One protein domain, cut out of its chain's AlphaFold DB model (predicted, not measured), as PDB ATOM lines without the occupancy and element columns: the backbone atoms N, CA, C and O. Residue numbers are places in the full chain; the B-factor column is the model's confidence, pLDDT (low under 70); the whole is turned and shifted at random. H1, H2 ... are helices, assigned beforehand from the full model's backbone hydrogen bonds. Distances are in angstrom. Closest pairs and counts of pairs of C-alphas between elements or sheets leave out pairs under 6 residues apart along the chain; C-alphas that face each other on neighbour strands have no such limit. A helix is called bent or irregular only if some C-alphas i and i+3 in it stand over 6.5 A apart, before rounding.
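AT A GLANCE: This is residues 2 to 105 of the 107 residues of an uncharacterized protein of Amanita muscaria Koide BX008 (UniProt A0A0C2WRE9). This is a long, loose zigzag of four helices: bent H1 runs one way, H2 turns back from its end to make a V, and after a long loop H3 folds back beside the far end of H2. H4 then sticks out alone with residues 91 to 105, lengthening one end, while loop residues 51 to 63 make the other. The printed part has 104 residues, with H1, H2, H3 and H4 in that order and no named strand: an all-helix class. It is extended, with a radius of gyration of the C-alphas of 20.9 A and spans of 78 by 28 by 21 A.

HOW THE PARTS SIT: Start with H1, residues 2 to 23, by its hydrogen bonds assigned as one helix but bent: C-alphas 10 and 13 are 6.8 A apart. Its arms, H1a, residues 2 to 10, and H1b, residues 13 to 23, stand at a steep tilt of 44 degrees. Next find H2, residues 26 to 50; its residues 26 to 30 alone touch H1b, the closest C-alphas being those of Ala 20 and Ala 26, 4.9 A apart. H1b and H2 run opposite ways at a steep tilt of 54 degrees. H3, residues 64 to 83, is close to H2 but not clearly touching, closest at the C-alphas of Gln 48 and Gly 66, 5.4 A. Their steep tilt of 38 degrees, opposite ways, is only just past shallow. H1a and H3 are only just apart, at 8.4 A. H4, residues 89 to 103, is apart from H3 and H2. Every O i to N i+4 pair is within hydrogen-bond range in H1a, H1b and H4; H2 has 20 of 21, H3 13 of 16.

IN THESE COORDINATES: Find C-alpha 2 at (325.654, 333.631, 285.403), where H1a begins its 12.6 A; H1b covers 15.5 A. H2 runs 36.3 A from C-alpha 26 at (322.528, 342.673, 256.871), neither bent nor irregular, but only just: C-alphas 39 and 42 are 6.0 A apart. H3 covers 29.8 A, and H4 covers 21.4 A to C-alpha 103 at (318.352, 317.165, 236.463).

THE WHOLE: Look for the two C-alphas farthest apart at His 56 and Ser 105, 78.1 A. The printed part has no cut; the link from H2 to H3 is long, and the other two are tight. Check the B-factor column: pLDDT is under 70 at residues 86, 90 and 103 to 105 of this model.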
ATOM      1  N   SER A   2     324.583 334.219 286.224       83.62
ATOM      2  CA  SER A   2     325.654 333.631 285.403       83.62
ATOM      3  C   SER A   2     325.162 332.685 284.301       83.62
ATOM      4  O   SER A   2     325.632 332.788 283.178       83.62
ATOM      5  N   VAL A   3     324.173 331.828 284.583       87.56
ATOM      6  CA  VAL A   3     323.612 330.905 283.574       87.56
ATOM      7  C   VAL A   3     322.992 331.671 282.406       87.56
ATOM      8  O   VAL A   3     323.364 331.426 281.265       87.56
ATOM      9  N   ILE A   4     322.119 332.644 282.699       86.38
ATOM     10  CA  ILE A   4     321.473 333.485 281.680       86.38
ATOM     11  C   ILE A   4     322.544 334.187 280.837       86.38
ATOM     12  O   ILE A   4     322.511 334.089 279.618       86.38
ATOM     13  N   GLY A   5     323.542 334.803 281.480       86.25
ATOM     14  CA  GLY A   5     324.631 335.489 280.783       86.25
ATOM     15  C   GLY A   5     325.411 334.581 279.829       86.25
ATOM     16  O   GLY A   5     325.581 334.933 278.665       86.25
ATOM     17  N   VAL A   6     325.826 333.393 280.285       92.38
ATOM     18  CA  VAL A   6     326.556 332.429 279.443       92.38
ATOM     19  C   VAL A   6     325.700 331.997 278.253       92.38
ATOM     20  O   VAL A   6     326.165 332.056 277.117       92.38
ATOM     21  N   THR A   7     324.434 331.642 278.489       88.44
ATOM     22  CA  THR A   7     323.531 331.216 277.409       88.44
ATOM     23  C   THR A   7     323.236 332.335 276.409       88.44
ATOM     24  O   THR A   7     323.189 332.090 275.205       88.44
ATOM     25  N   SER A   8     323.086 333.579 276.871       86.81
ATOM     26  CA  SER A   8     322.811 334.723 275.999       86.81
ATOM     27  C   SER A   8     323.988 335.042 275.082       86.81
ATOM     28  O   SER A   8     323.773 335.296 273.900       86.81
ATOM     29  N   ILE A   9     325.225 334.978 275.588       91.50
ATOM     30  CA  ILE A   9     326.425 335.231 274.776       91.50
ATOM     31  C   ILE A   9     326.544 334.195 273.655       91.50
ATOM     32  O   ILE A   9     326.826 334.559 272.516       91.50
ATOM     33  N   THR A  10     326.275 332.919 273.947       92.06
ATOM     34  CA  THR A  10     326.334 331.858 272.929       92.06
ATOM     35  C   THR A  10     325.233 331.968 271.873       92.06
ATOM     36  O   THR A  10     325.448 331.587 270.728       92.06
ATOM     37  N   LEU A  11     324.059 332.501 272.234       89.50
ATOM     38  CA  LEU A  11     322.923 332.645 271.316       89.50
ATOM     39  C   LEU A  11     323.014 333.887 270.424       89.50
ATOM     40  O   LEU A  11     322.413 333.907 269.353       89.50
ATOM     41  N   LEU A  12     323.762 334.910 270.841       90.94
ATOM     42  CA  LEU A  12     323.898 336.160 270.096       90.94
ATOM     43  C   LEU A  12     324.363 335.970 268.636       90.94
ATOM     44  O   LEU A  12     323.651 336.448 267.753       90.94
ATOM     45  N   PRO A  13     325.481 335.273 268.331       92.12
ATOM     46  CA  PRO A  13     325.920 335.098 266.943       92.12
ATOM     47  C   PRO A  13     324.898 334.328 266.100       92.12
ATOM     48  O   PRO A  13     324.636 334.711 264.964       92.12
ATOM     49  N   ILE A  14     324.252 333.313 266.685       92.25
ATOM     50  CA  ILE A  14     323.204 332.523 266.023       92.25
ATOM     51  C   ILE A  14     322.036 333.428 265.611       92.25
ATOM     52  O   ILE A  14     321.515 333.318 264.505       92.25
ATOM     53  N   PHE A  15     321.630 334.346 266.492       90.50
ATOM     54  CA  PHE A  15     320.525 335.262 266.218       90.50
ATOM     55  C   PHE A  15     320.874 336.282 265.127       90.50
ATOM     56  O   PHE A  15     320.036 336.574 264.276       90.50
ATOM     57  N   LEU A  16     322.110 336.796 265.126       91.75
ATOM     58  CA  LEU A  16     322.596 337.715 264.092       91.75
ATOM     59  C   LEU A  16     322.593 337.046 262.714       91.75
ATOM     60  O   LEU A  16     322.007 337.586 261.778       91.75
ATOM     61  N   GLU A  17     323.176 335.854 262.609       92.25
ATOM     62  CA  GLU A  17     323.252 335.102 261.356       92.25
ATOM     63  C   GLU A  17     321.856 334.748 260.826       92.25
ATOM     64  O   GLU A  17     321.531 335.043 259.675       92.25
ATOM     65  N   LEU A  18     320.975 334.238 261.695       90.06
ATOM     66  CA  LEU A  18     319.599 333.912 261.327       90.06
ATOM     67  C   LEU A  18     318.805 335.150 260.875       90.06
ATOM     68  O   LEU A  18     318.029 335.080 259.925       90.06
ATOM     69  N   SER A  19     318.987 336.296 261.535       90.50
ATOM     70  CA  SER A  19     318.275 337.530 261.183       90.50
ATOM     71  C   SER A  19     318.694 338.097 259.822       90.50
ATOM     72  O   SER A  19     317.843 338.592 259.070       90.50
ATOM     73  N   ALA A  20     319.982 337.991 259.487       92.00
ATOM     74  CA  ALA A  20     320.518 338.403 258.200       92.00
ATOM     75  C   ALA A  20     320.013 337.482 257.082       92.00
ATOM     76  O   ALA A  20     319.597 337.976 256.032       92.00
ATOM     77  N   ASP A  21     319.958 336.172 257.337       89.50
ATOM     78  CA  ASP A  21     319.457 335.178 256.383       89.50
ATOM     79  C   ASP A  21     317.953 335.360 256.097       89.50
ATOM     80  O   ASP A  21     317.522 335.393 254.942       89.50
ATOM     81  N   ILE A  22     317.147 335.609 257.140       87.31
ATOM     82  CA  ILE A  22     315.703 335.872 257.001       87.31
ATOM     83  C   ILE A  22     315.439 337.159 256.210       87.31
ATOM     84  O   ILE A  22     314.532 337.203 255.377       87.31
ATOM     85  N   THR A  23     316.211 338.214 256.476       88.94
ATOM     86  CA  THR A  23     315.987 339.542 255.886       88.94
ATOM     87  C   THR A  23     316.632 339.681 254.499       88.94
ATOM     88  O   THR A  23     316.265 340.579 253.744       88.94
ATOM     89  N   ARG A  24     317.596 338.813 254.148       85.44
ATOM     90  CA  ARG A  24     318.490 338.938 252.974       85.44
ATOM     91  C   ARG A  24     319.195 340.300 252.864       85.44
ATOM     92  O   ARG A  24     319.635 340.697 251.789       85.44
ATOM     93  N   ASN A  25     319.292 341.024 253.974       89.19
ATOM     94  CA  ASN A  25     319.951 342.318 254.069       89.19
ATOM     95  C   ASN A  25     320.508 342.490 255.486       89.19
ATOM     96  O   ASN A  25     319.744 342.602 256.449       89.19
ATOM     97  N   ALA A  26     321.834 342.532 255.596       89.38
ATOM     98  CA  ALA A  26     322.528 342.673 256.871       89.38
ATOM     99  C   ALA A  26     322.215 344.020 257.545       89.38
ATOM    100  O   ALA A  26     321.919 344.056 258.741       89.38
ATOM    101  N   ASP A  27     322.166 345.112 256.779       92.44
ATOM    102  CA  ASP A  27     321.913 346.454 257.316       92.44
ATOM    103  C   ASP A  27     320.475 346.592 257.827       92.44
ATOM    104  O   ASP A  27     320.231 347.116 258.913       92.44
ATOM    105  N   GLY A  28     319.510 346.038 257.085       92.25
ATOM    106  CA  GLY A  28     318.113 345.988 257.517       92.25
ATOM    107  C   GLY A  28     317.929 345.145 258.781       92.25
ATOM    108  O   GLY A  28     317.254 345.572 259.719       92.25
ATOM    109  N   SER A  29     318.569 343.973 258.836       93.56
ATOM    110  CA  SER A  29     318.490 343.087 260.003       93.56
ATOM    111  C   SER A  29     319.106 343.716 261.257       93.56
ATOM    112  O   SER A  29     318.495 343.672 262.325       93.56
ATOM    113  N   SER A  30     320.260 344.380 261.133       92.75
ATOM    114  CA  SER A  30     320.938 345.020 262.263       92.75
ATOM    115  C   SER A  30     320.162 346.228 262.793       92.75
ATOM    116  O   SER A  30     320.036 346.376 264.009       92.75
ATOM    117  N   ALA A  31     319.552 347.032 261.914       94.75
ATOM    118  CA  ALA A  31     318.690 348.143 262.313       94.75
ATOM    119  C   ALA A  31     317.458 347.664 263.104       94.75
ATOM    120  O   ALA A  31     317.139 348.228 264.153       94.75
ATOM    121  N   ILE A  32     316.795 346.596 262.641       94.00
ATOM    122  CA  ILE A  32     315.643 346.001 263.338       94.00
ATOM    123  C   ILE A  32     316.076 345.442 264.694       94.00
ATOM    124  O   ILE A  32     315.448 345.748 265.706       94.00
ATOM    125  N   LEU A  33     317.165 344.671 264.739       92.56
ATOM    126  CA  LEU A  33     317.689 344.110 265.983       92.56
ATOM    127  C   LEU A  33     318.052 345.189 266.998       92.56
ATOM    128  O   LEU A  33     317.720 345.063 268.177       92.56
ATOM    129  N   TRP A  34     318.696 346.265 266.547       93.56
ATOM    130  CA  TRP A  34     319.049 347.392 267.399       93.56
ATOM    131  C   TRP A  34     317.807 348.081 267.963       93.56
ATOM    132  O   TRP A  34     317.725 348.344 269.167       93.56
ATOM    133  N   PHE A  35     316.813 348.333 267.112       95.75
ATOM    134  CA  PHE A  35     315.544 348.914 267.533       95.75
ATOM    135  C   PHE A  35     314.825 348.018 268.549       95.75
ATOM    136  O   PHE A  35     314.452 348.487 269.623       95.75
ATOM    137  N   THR A  36     314.691 346.719 268.265       93.75
ATOM    138  CA  THR A  36     314.079 345.749 269.181       93.75
ATOM    139  C   THR A  36     314.852 345.651 270.496       93.75
ATOM    140  O   THR A  36     314.235 345.584 271.559       93.75
ATOM    141  N   GLY A  37     316.185 345.696 270.459       92.69
ATOM    142  CA  GLY A  37     317.025 345.714 271.655       92.69
ATOM    143  C   GLY A  37     316.692 346.894 272.563       92.69
ATOM    144  O   GLY A  37     316.389 346.698 273.739       92.69
ATOM    145  N   ASN A  38     316.648 348.106 272.007       94.38
ATOM    146  CA  ASN A  38     316.282 349.313 272.755       94.38
ATOM    147  C   ASN A  38     314.836 349.268 273.262       94.38
ATOM    148  O   ASN A  38     314.582 349.587 274.424       94.38
ATOM    149  N   LEU A  39     313.906 348.806 272.422       95.50
ATOM    150  CA  LEU A  39     312.495 348.658 272.772       95.50
ATOM    151  C   LEU A  39     312.294 347.757 273.998       95.50
ATOM    152  O   LEU A  39     311.395 348.010 274.792       95.50
ATOM    153  N   ASN A  40     313.132 346.734 274.178       92.62
ATOM    154  CA  ASN A  40     313.065 345.840 275.335       92.62
ATOM    155  C   ASN A  40     313.909 346.338 276.523       92.62
ATOM    156  O   ASN A  40     313.485 346.203 277.669       92.62
ATOM    157  N   VAL A  41     315.080 346.939 276.277       94.31
ATOM    158  CA  VAL A  41     316.000 347.419 277.325       94.31
ATOM    159  C   VAL A  41     315.414 348.573 278.133       94.31
ATOM    160  O   VAL A  41     315.495 348.555 279.360       94.31
ATOM    161  N   VAL A  42     314.812 349.565 277.472       95.38
ATOM    162  CA  VAL A  42     314.280 350.761 278.143       95.38
ATOM    163  C   VAL A  42     313.215 350.409 279.194       95.38
ATOM    164  O   VAL A  42     313.416 350.748 280.363       95.38
ATOM    165  N   PRO A  43     312.119 349.695 278.866       95.00
ATOM    166  CA  PRO A  43     311.125 349.321 279.869       95.00
ATOM    167  C   PRO A  43     311.696 348.361 280.917       95.00
ATOM    168  O   PRO A  43     311.335 348.461 282.088       95.00
ATOM    169  N   TYR A  44     312.616 347.467 280.538       94.38
ATOM    170  CA  TYR A  44     313.253 346.552 281.482       94.38
ATOM    171  C   TYR A  44     314.008 347.294 282.592       94.38
ATOM    172  O   TYR A  44     313.854 346.946 283.763       94.38
ATOM    173  N   ILE A  45     314.783 348.330 282.254       94.62
ATOM    174  CA  ILE A  45     315.513 349.137 283.243       94.62
ATOM    175  C   ILE A  45     314.538 349.866 284.176       94.62
ATOM    176  O   ILE A  45     314.718 349.822 285.390       94.62
ATOM    177  N   LEU A  46     313.476 350.473 283.633       95.25
ATOM    178  CA  LEU A  46     312.470 351.174 284.441       95.25
ATOM    179  C   LEU A  46     311.789 350.239 285.451       95.25
ATOM    180  O   LEU A  46     311.611 350.598 286.614       95.25
ATOM    181  N   VAL A  47     311.454 349.018 285.026       94.94
ATOM    182  CA  VAL A  47     310.873 347.997 285.905       94.94
ATOM    183  C   VAL A  47     311.884 347.544 286.962       94.94
ATOM    184  O   VAL A  47     311.528 347.425 288.130       94.94
ATOM    185  N   GLN A  48     313.149 347.320 286.597       93.19
ATOM    186  CA  GLN A  48     314.184 346.906 287.552       93.19
ATOM    187  C   GLN A  48     314.438 347.950 288.642       93.19
ATOM    188  O   GLN A  48     314.564 347.582 289.810       93.19
ATOM    189  N   GLU A  49     314.469 349.233 288.279       91.56
ATOM    190  CA  GLU A  49     314.603 350.324 289.247       91.56
ATOM    191  C   GLU A  49     313.380 350.396 290.173       91.56
ATOM    192  O   GLU A  49     313.539 350.512 291.386       91.56
ATOM    193  N   ALA A  50     312.166 350.221 289.640       90.69
ATOM    194  CA  ALA A  50     310.947 350.190 290.450       90.69
ATOM    195  C   ALA A  50     310.881 348.985 291.414       90.69
ATOM    196  O   ALA A  50     310.295 349.081 292.490       90.69
ATOM    197  N   LEU A  51     311.477 347.845 291.042       90.56
ATOM    198  CA  LEU A  51     311.525 346.623 291.859       90.56
ATOM    199  C   LEU A  51     312.719 346.581 292.825       90.56
ATOM    200  O   LEU A  51     312.866 345.621 293.598       90.56
ATOM    201  N   ARG A  52     313.603 347.581 292.779       89.81
ATOM    202  CA  ARG A  52     314.730 347.685 293.700       89.81
ATOM    203  C   ARG A  52     314.210 348.036 295.089       89.81
ATOM    204  O   ARG A  52     313.425 348.964 295.262       89.81
ATOM    205  N   ALA A  53     314.646 347.287 296.099       88.12
ATOM    206  CA  ALA A  53     314.267 347.607 297.468       88.12
ATOM    207  C   ALA A  53     314.824 348.974 297.877       88.12
ATOM    208  O   ALA A  53     315.918 349.345 297.464       88.12
ATOM    209  N   GLY A  54     314.083 349.700 298.711       86.06
ATOM    210  CA  GLY A  54     314.535 350.991 299.218       86.06
ATOM    211  C   GLY A  54     315.697 350.889 300.222       86.06
ATOM    212  O   GLY A  54     316.122 349.788 300.601       86.06
ATOM    213  N   PRO A  55     316.163 352.040 300.737       84.75
ATOM    214  CA  PRO A  55     317.259 352.122 301.709       84.75
ATOM    215  C   PRO A  55     316.990 351.374 303.022       84.75
ATOM    216  O   PRO A  55     317.924 350.990 303.716       84.75
ATOM    217  N   HIS A  56     315.715 351.141 303.348       84.56
ATOM    218  CA  HIS A  56     315.276 350.400 304.535       84.56
ATOM    219  C   HIS A  56     315.202 348.875 304.327       84.56
ATOM    220  O   HIS A  56     314.783 348.150 305.227       84.56
ATOM    221  N   GLY A  57     315.581 348.367 303.148       80.31
ATOM    222  CA  GLY A  57     315.694 346.929 302.902       80.31
ATOM    223  C   GLY A  57     316.780 346.276 303.767       80.31
ATOM    224  O   GLY A  57     317.738 346.923 304.178       80.31
ATOM    225  N   SER A  58     316.649 344.976 304.034       79.81
ATOM    226  CA  SER A  58     317.646 344.186 304.773       79.81
ATOM    227  C   SER A  58     318.138 343.022 303.902       79.81
ATOM    228  O   SER A  58     317.415 342.032 303.780       79.81
ATOM    229  N   PRO A  59     319.327 343.089 303.270       85.06
ATOM    230  CA  PRO A  59     320.255 344.223 303.182       85.06
ATOM    231  C   PRO A  59     319.707 345.390 302.327       85.06
ATOM    232  O   PRO A  59     318.836 345.162 301.478       85.06
ATOM    233  N   PRO A  60     320.200 346.631 302.523       84.06
ATOM    234  CA  PRO A  60     319.729 347.803 301.784       84.06
ATOM    235  C   PRO A  60     319.868 347.613 300.273       84.06
ATOM    236  O   PRO A  60     320.854 347.045 299.803       84.06
ATOM    237  N   ASN A  61     318.901 348.113 299.497       84.00
ATOM    238  CA  ASN A  61     318.942 348.086 298.032       84.00
ATOM    239  C   ASN A  61     319.031 346.689 297.388       84.00
ATOM    240  O   ASN A  61     319.532 346.552 296.268       84.00
ATOM    241  N   HIS A  62     318.537 345.643 298.055       88.06
ATOM    242  CA  HIS A  62     318.542 344.297 297.489       88.06
ATOM    243  C   HIS A  62     317.678 344.189 296.215       88.06
ATOM    244  O   HIS A  62     316.586 344.750 296.116       88.06
ATOM    245  N   MET A  63     318.106 343.360 295.261       90.12
ATOM    246  CA  MET A  63     317.414 343.160 293.974       90.12
ATOM    247  C   MET A  63     316.630 341.839 293.898       90.12
ATOM    248  O   MET A  63     316.420 341.288 292.820       90.12
ATOM    249  N   ARG A  64     316.194 341.281 295.035       89.88
ATOM    250  CA  ARG A  64     315.531 339.962 295.058       89.88
ATOM    251  C   ARG A  64     314.262 339.912 294.200       89.88
ATOM    252  O   ARG A  64     314.012 338.895 293.557       89.88
ATOM    253  N   GLN A  65     313.458 340.976 294.196       89.31
ATOM    254  CA  GLN A  65     312.263 341.054 293.348       89.31
ATOM    255  C   GLN A  65     312.640 341.211 291.871       89.31
ATOM    256  O   GLN A  65     312.121 340.467 291.042       89.31
ATOM    257  N   GLY A  66     313.615 342.069 291.566       91.31
ATOM    258  CA  GLY A  66     314.176 342.211 290.221       91.31
ATOM    259  C   GLY A  66     314.697 340.895 289.633       91.31
ATOM    260  O   GLY A  66     314.428 340.576 288.477       91.31
ATOM    261  N   LEU A  67     315.350 340.058 290.448       90.19
ATOM    262  CA  LEU A  67     315.820 338.734 290.028       90.19
ATOM    263  C   LEU A  67     314.664 337.781 289.686       90.19
ATOM    264  O   LEU A  67     314.750 337.040 288.707       90.19
ATOM    265  N   LYS A  68     313.581 337.797 290.476       92.19
ATOM    266  CA  LYS A  68     312.376 337.009 290.172       92.19
ATOM    267  C   LYS A  68     311.741 337.468 288.863       92.19
ATOM    268  O   LYS A  68     311.363 336.624 288.060       92.19
ATOM    269  N   PHE A  69     311.670 338.779 288.636       93.19
ATOM    270  CA  PHE A  69     311.159 339.340 287.390       93.19
ATOM    271  C   PHE A  69     311.975 338.867 286.180       93.19
ATOM    272  O   PHE A  69     311.394 338.322 285.245       93.19
ATOM    273  N   THR A  70     313.310 338.959 286.225       92.50
ATOM    274  CA  THR A  70     314.177 338.449 285.147       92.50
ATOM    275  C   THR A  70     313.968 336.954 284.899       92.50
ATOM    276  O   THR A  70     313.909 336.529 283.749       92.50
ATOM    277  N   ALA A  71     313.836 336.149 285.958       91.12
ATOM    278  CA  ALA A  71     313.618 334.710 285.829       91.12
ATOM    279  C   ALA A  71     312.263 334.381 285.179       91.12
ATOM    280  O   ALA A  71     312.201 333.536 284.288       91.12
ATOM    281  N   ILE A  72     311.190 335.068 285.586       94.31
ATOM    282  CA  ILE A  72     309.857 334.902 284.990       94.31
ATOM    283  C   ILE A  72     309.883 335.333 283.525       94.31
ATOM    284  O   ILE A  72     309.399 334.595 282.672       94.31
ATOM    285  N   LEU A  73     310.487 336.483 283.220       92.88
ATOM    286  CA  LEU A  73     310.591 336.983 281.854       92.88
ATOM    287  C   LEU A  73     311.330 335.982 280.957       92.88
ATOM    288  O   LEU A  73     310.824 335.644 279.892       92.88
ATOM    289  N   ALA A  74     312.458 335.438 281.426       91.12
ATOM    290  CA  ALA A  74     313.215 334.415 280.709       91.12
ATOM    291  C   ALA A  74     312.379 333.149 280.441       91.12
ATOM    292  O   ALA A  74     312.373 332.643 279.318       91.12
ATOM    293  N   MET A  75     311.630 332.666 281.440       92.06
ATOM    294  CA  MET A  75     310.739 331.507 281.292       92.06
ATOM    295  C   MET A  75     309.616 331.766 280.286       92.06
ATOM    296  O   MET A  75     309.345 330.916 279.438       92.06
ATOM    297  N   VAL A  76     308.992 332.946 280.342       93.31
ATOM    298  CA  VAL A  76     307.952 333.349 279.390       93.31
ATOM    299  C   VAL A  76     308.536 333.393 277.981       93.31
ATOM    300  O   VAL A  76     308.001 332.731 277.098       93.31
ATOM    301  N   THR A  77     309.671 334.064 277.766       89.31
ATOM    302  CA  THR A  77     310.310 334.131 276.441       89.31
ATOM    303  C   THR A  77     310.740 332.763 275.922       89.31
ATOM    304  O   THR A  77     310.552 332.474 274.746       89.31
ATOM    305  N   ALA A  78     311.250 331.884 276.788       89.12
ATOM    306  CA  ALA A  78     311.626 330.529 276.398       89.12
ATOM    307  C   ALA A  78     310.403 329.686 276.009       89.12
ATOM    308  O   ALA A  78     310.472 328.890 275.075       89.12
ATOM    309  N   SER A  79     309.260 329.887 276.674       92.19
ATOM    310  CA  SER A  79     308.033 329.149 276.363       92.19
ATOM    311  C   SER A  79     307.508 329.421 274.947       92.19
ATOM    312  O   SER A  79     306.933 328.520 274.339       92.19
ATOM    313  N   PHE A  80     307.782 330.603 274.372       89.19
ATOM    314  CA  PHE A  80     307.399 330.930 272.991       89.19
ATOM    315  C   PHE A  80     307.991 329.966 271.959       89.19
ATOM    316  O   PHE A  80     307.379 329.776 270.911       89.19
ATOM    317  N   VAL A  81     309.111 329.297 272.256       86.19
ATOM    318  CA  VAL A  81     309.699 328.275 271.373       86.19
ATOM    319  C   VAL A  81     308.718 327.130 271.103       86.19
ATOM    320  O   VAL A  81     308.674 326.609 269.993       86.19
ATOM    321  N   PHE A  82     307.885 326.760 272.080       87.38
ATOM    322  CA  PHE A  82     306.890 325.704 271.891       87.38
ATOM    323  C   PHE A  82     305.713 326.144 271.011       87.38
ATOM    324  O   PHE A  82     305.080 325.306 270.372       87.38
ATOM    325  N   PHE A  83     305.428 327.447 270.960       83.88
ATOM    326  CA  PHE A  83     304.310 328.006 270.198       83.88
ATOM    327  C   PHE A  83     304.715 328.437 268.783       83.88
ATOM    328  O   PHE A  83     303.914 328.352 267.852       83.88
ATOM    329  N   LEU A  84     305.961 328.873 268.593       79.69
ATOM    330  CA  LEU A  84     306.479 329.329 267.310       79.69
ATOM    331  C   LEU A  84     307.026 328.150 266.497       79.69
ATOM    332  O   LEU A  84     308.206 327.813 266.551       79.69
ATOM    333  N   ARG A  85     306.162 327.538 265.681       75.25
ATOM    334  CA  ARG A  85     306.596 326.611 264.628       75.25
ATOM    335  C   ARG A  85     306.980 327.383 263.369       75.25
ATOM    336  O   ARG A  85     306.123 327.754 262.571       75.25
ATOM    337  N   GLY A  86     308.279 327.587 263.168       68.94
ATOM    338  CA  GLY A  86     308.809 328.082 261.901       68.94
ATOM    339  C   GLY A  86     308.680 327.014 260.815       68.94
ATOM    340  O   GLY A  86     309.438 326.048 260.803       68.94
ATOM    341  N   LYS A  87     307.720 327.165 259.896       74.25
ATOM    342  CA  LYS A  87     307.653 326.324 258.695       74.25
ATOM    343  C   LYS A  87     308.627 326.897 257.661       74.25
ATOM    344  O   LYS A  87     308.355 327.937 257.066       74.25
ATOM    345  N   GLN A  88     309.781 326.256 257.471       72.44
ATOM    346  CA  GLN A  88     310.832 326.738 256.564       72.44
ATOM    347  C   GLN A  88     310.530 326.384 255.095       72.44
ATOM    348  O   GLN A  88     311.347 325.786 254.397       72.44
ATOM    349  N   GLU A  89     309.349 326.778 254.610       75.94
ATOM    350  CA  GLU A  89     308.871 326.501 253.243       75.94
ATOM    351  C   GLU A  89     309.841 327.022 252.180       75.94
ATOM    352  O   GLU A  89     310.025 326.418 251.130       75.94
ATOM    353  N   ARG A  90     310.518 328.139 252.463       68.94
ATOM    354  CA  ARG A  90     311.447 328.764 251.517       68.94
ATOM    355  C   ARG A  90     312.717 327.954 251.279       68.94
ATOM    356  O   ARG A  90     313.166 327.904 250.142       68.94
ATOM    357  N   LYS A  91     313.254 327.275 252.298       74.44
ATOM    358  CA  LYS A  91     314.408 326.378 252.113       74.44
ATOM    359  C   LYS A  91     314.024 325.176 251.252       74.44
ATOM    360  O   LYS A  91     314.786 324.790 250.379       74.44
ATOM    361  N   GLN A  92     312.814 324.652 251.444       80.81
ATOM    362  CA  GLN A  92     312.298 323.555 250.623       80.81
ATOM    363  C   GLN A  92     312.129 323.975 249.156       80.81
ATOM    364  O   GLN A  92     312.437 323.198 248.259       80.81
ATOM    365  N   ILE A  93     311.693 325.215 248.905       82.69
ATOM    366  CA  ILE A  93     311.584 325.768 247.547       82.69
ATOM    367  C   ILE A  93     312.967 325.948 246.901       82.69
ATOM    368  O   ILE A  93     313.133 325.592 245.735       82.69
ATOM    369  N   ASP A  94     313.957 326.472 247.631       82.38
ATOM    370  CA  ASP A  94     315.317 326.636 247.098       82.38
ATOM    371  C   ASP A  94     315.987 325.272 246.832       82.38
ATOM    372  O   ASP A  94     316.584 325.078 245.772       82.38
ATOM    373  N   GLU A  95     315.809 324.283 247.716       83.62
ATOM    374  CA  GLU A  95     316.271 322.902 247.501       83.62
ATOM    375  C   GLU A  95     315.580 322.226 246.304       83.62
ATOM    376  O   GLU A  95     316.222 321.479 245.562       83.62
ATOM    377  N   ALA A  96     314.288 322.493 246.083       86.06
ATOM    378  CA  ALA A  96     313.553 321.968 244.936       86.06
ATOM    379  C   ALA A  96     314.077 322.540 243.609       86.06
ATOM    380  O   ALA A  96     314.335 321.778 242.678       86.06
ATOM    381  N   LYS A  97     314.317 323.856 243.542       84.94
ATOM    382  CA  LYS A  97     314.880 324.514 242.349       84.94
ATOM    383  C   LYS A  97     316.309 324.064 242.044       84.94
ATOM    384  O   LYS A  97     316.670 323.903 240.883       84.94
ATOM    385  N   LEU A  98     317.124 323.836 243.077       83.19
ATOM    386  CA  LEU A  98     318.473 323.287 242.916       83.19
ATOM    387  C   LEU A  98     318.446 321.872 242.316       83.19
ATOM    388  O   LEU A  98     319.245 321.579 241.429       83.19
ATOM    389  N   LYS A  99     317.511 321.014 242.748       83.81
ATOM    390  CA  LYS A  99     317.331 319.670 242.172       83.81
ATOM    391  C   LYS A  99     316.853 319.713 240.721       83.81
ATOM    392  O   LYS A  99     317.385 318.976 239.899       83.81
ATOM    393  N   GLU A 100     315.893 320.577 240.401       82.38
ATOM    394  CA  GLU A 100     315.387 320.752 239.032       82.38
ATOM    395  C   GLU A 100     316.499 321.194 238.064       82.38
ATOM    396  O   GLU A 100     316.649 320.627 236.982       82.38
ATOM    397  N   ASN A 101     317.349 322.136 238.483       77.50
ATOM    398  CA  ASN A 101     318.481 322.596 237.677       77.50
ATOM    399  C   ASN A 101     319.581 321.534 237.503       77.50
ATOM    400  O   ASN A 101     320.233 321.511 236.463       77.50
ATOM    401  N   GLY A 102     319.786 320.656 238.492       73.19
ATOM    402  CA  GLY A 102     320.720 319.531 238.379       73.19
ATOM    403  C   GLY A 102     320.250 318.477 237.373       73.19
ATOM    404  O   GLY A 102     321.038 318.037 236.544       73.19
ATOM    405  N   ILE A 103     318.956 318.143 237.384       65.12
ATOM    406  CA  ILE A 103     318.352 317.165 236.463       65.12
ATOM    407  C   ILE A 103     318.367 317.680 235.015       65.12
ATOM    408  O   ILE A 103     318.679 316.926 234.098       65.12
ATOM    409  N   ASN A 104     318.103 318.974 234.796       61.16
ATOM    410  CA  ASN A 104     318.171 319.588 233.462       61.16
ATOM    411  C   ASN A 104     319.599 319.678 232.884       61.16
ATOM    412  O   ASN A 104     319.744 319.992 231.710       61.16
ATOM    413  N   SER A 105     320.646 319.435 233.683       58.03
ATOM    414  CA  SER A 105     322.039 319.403 233.211       58.03
ATOM    415  C   SER A 105     322.511 318.003 232.796       58.03
ATOM    416  O   SER A 105     323.585 317.891 232.206       58.03
TER     417      SER A 105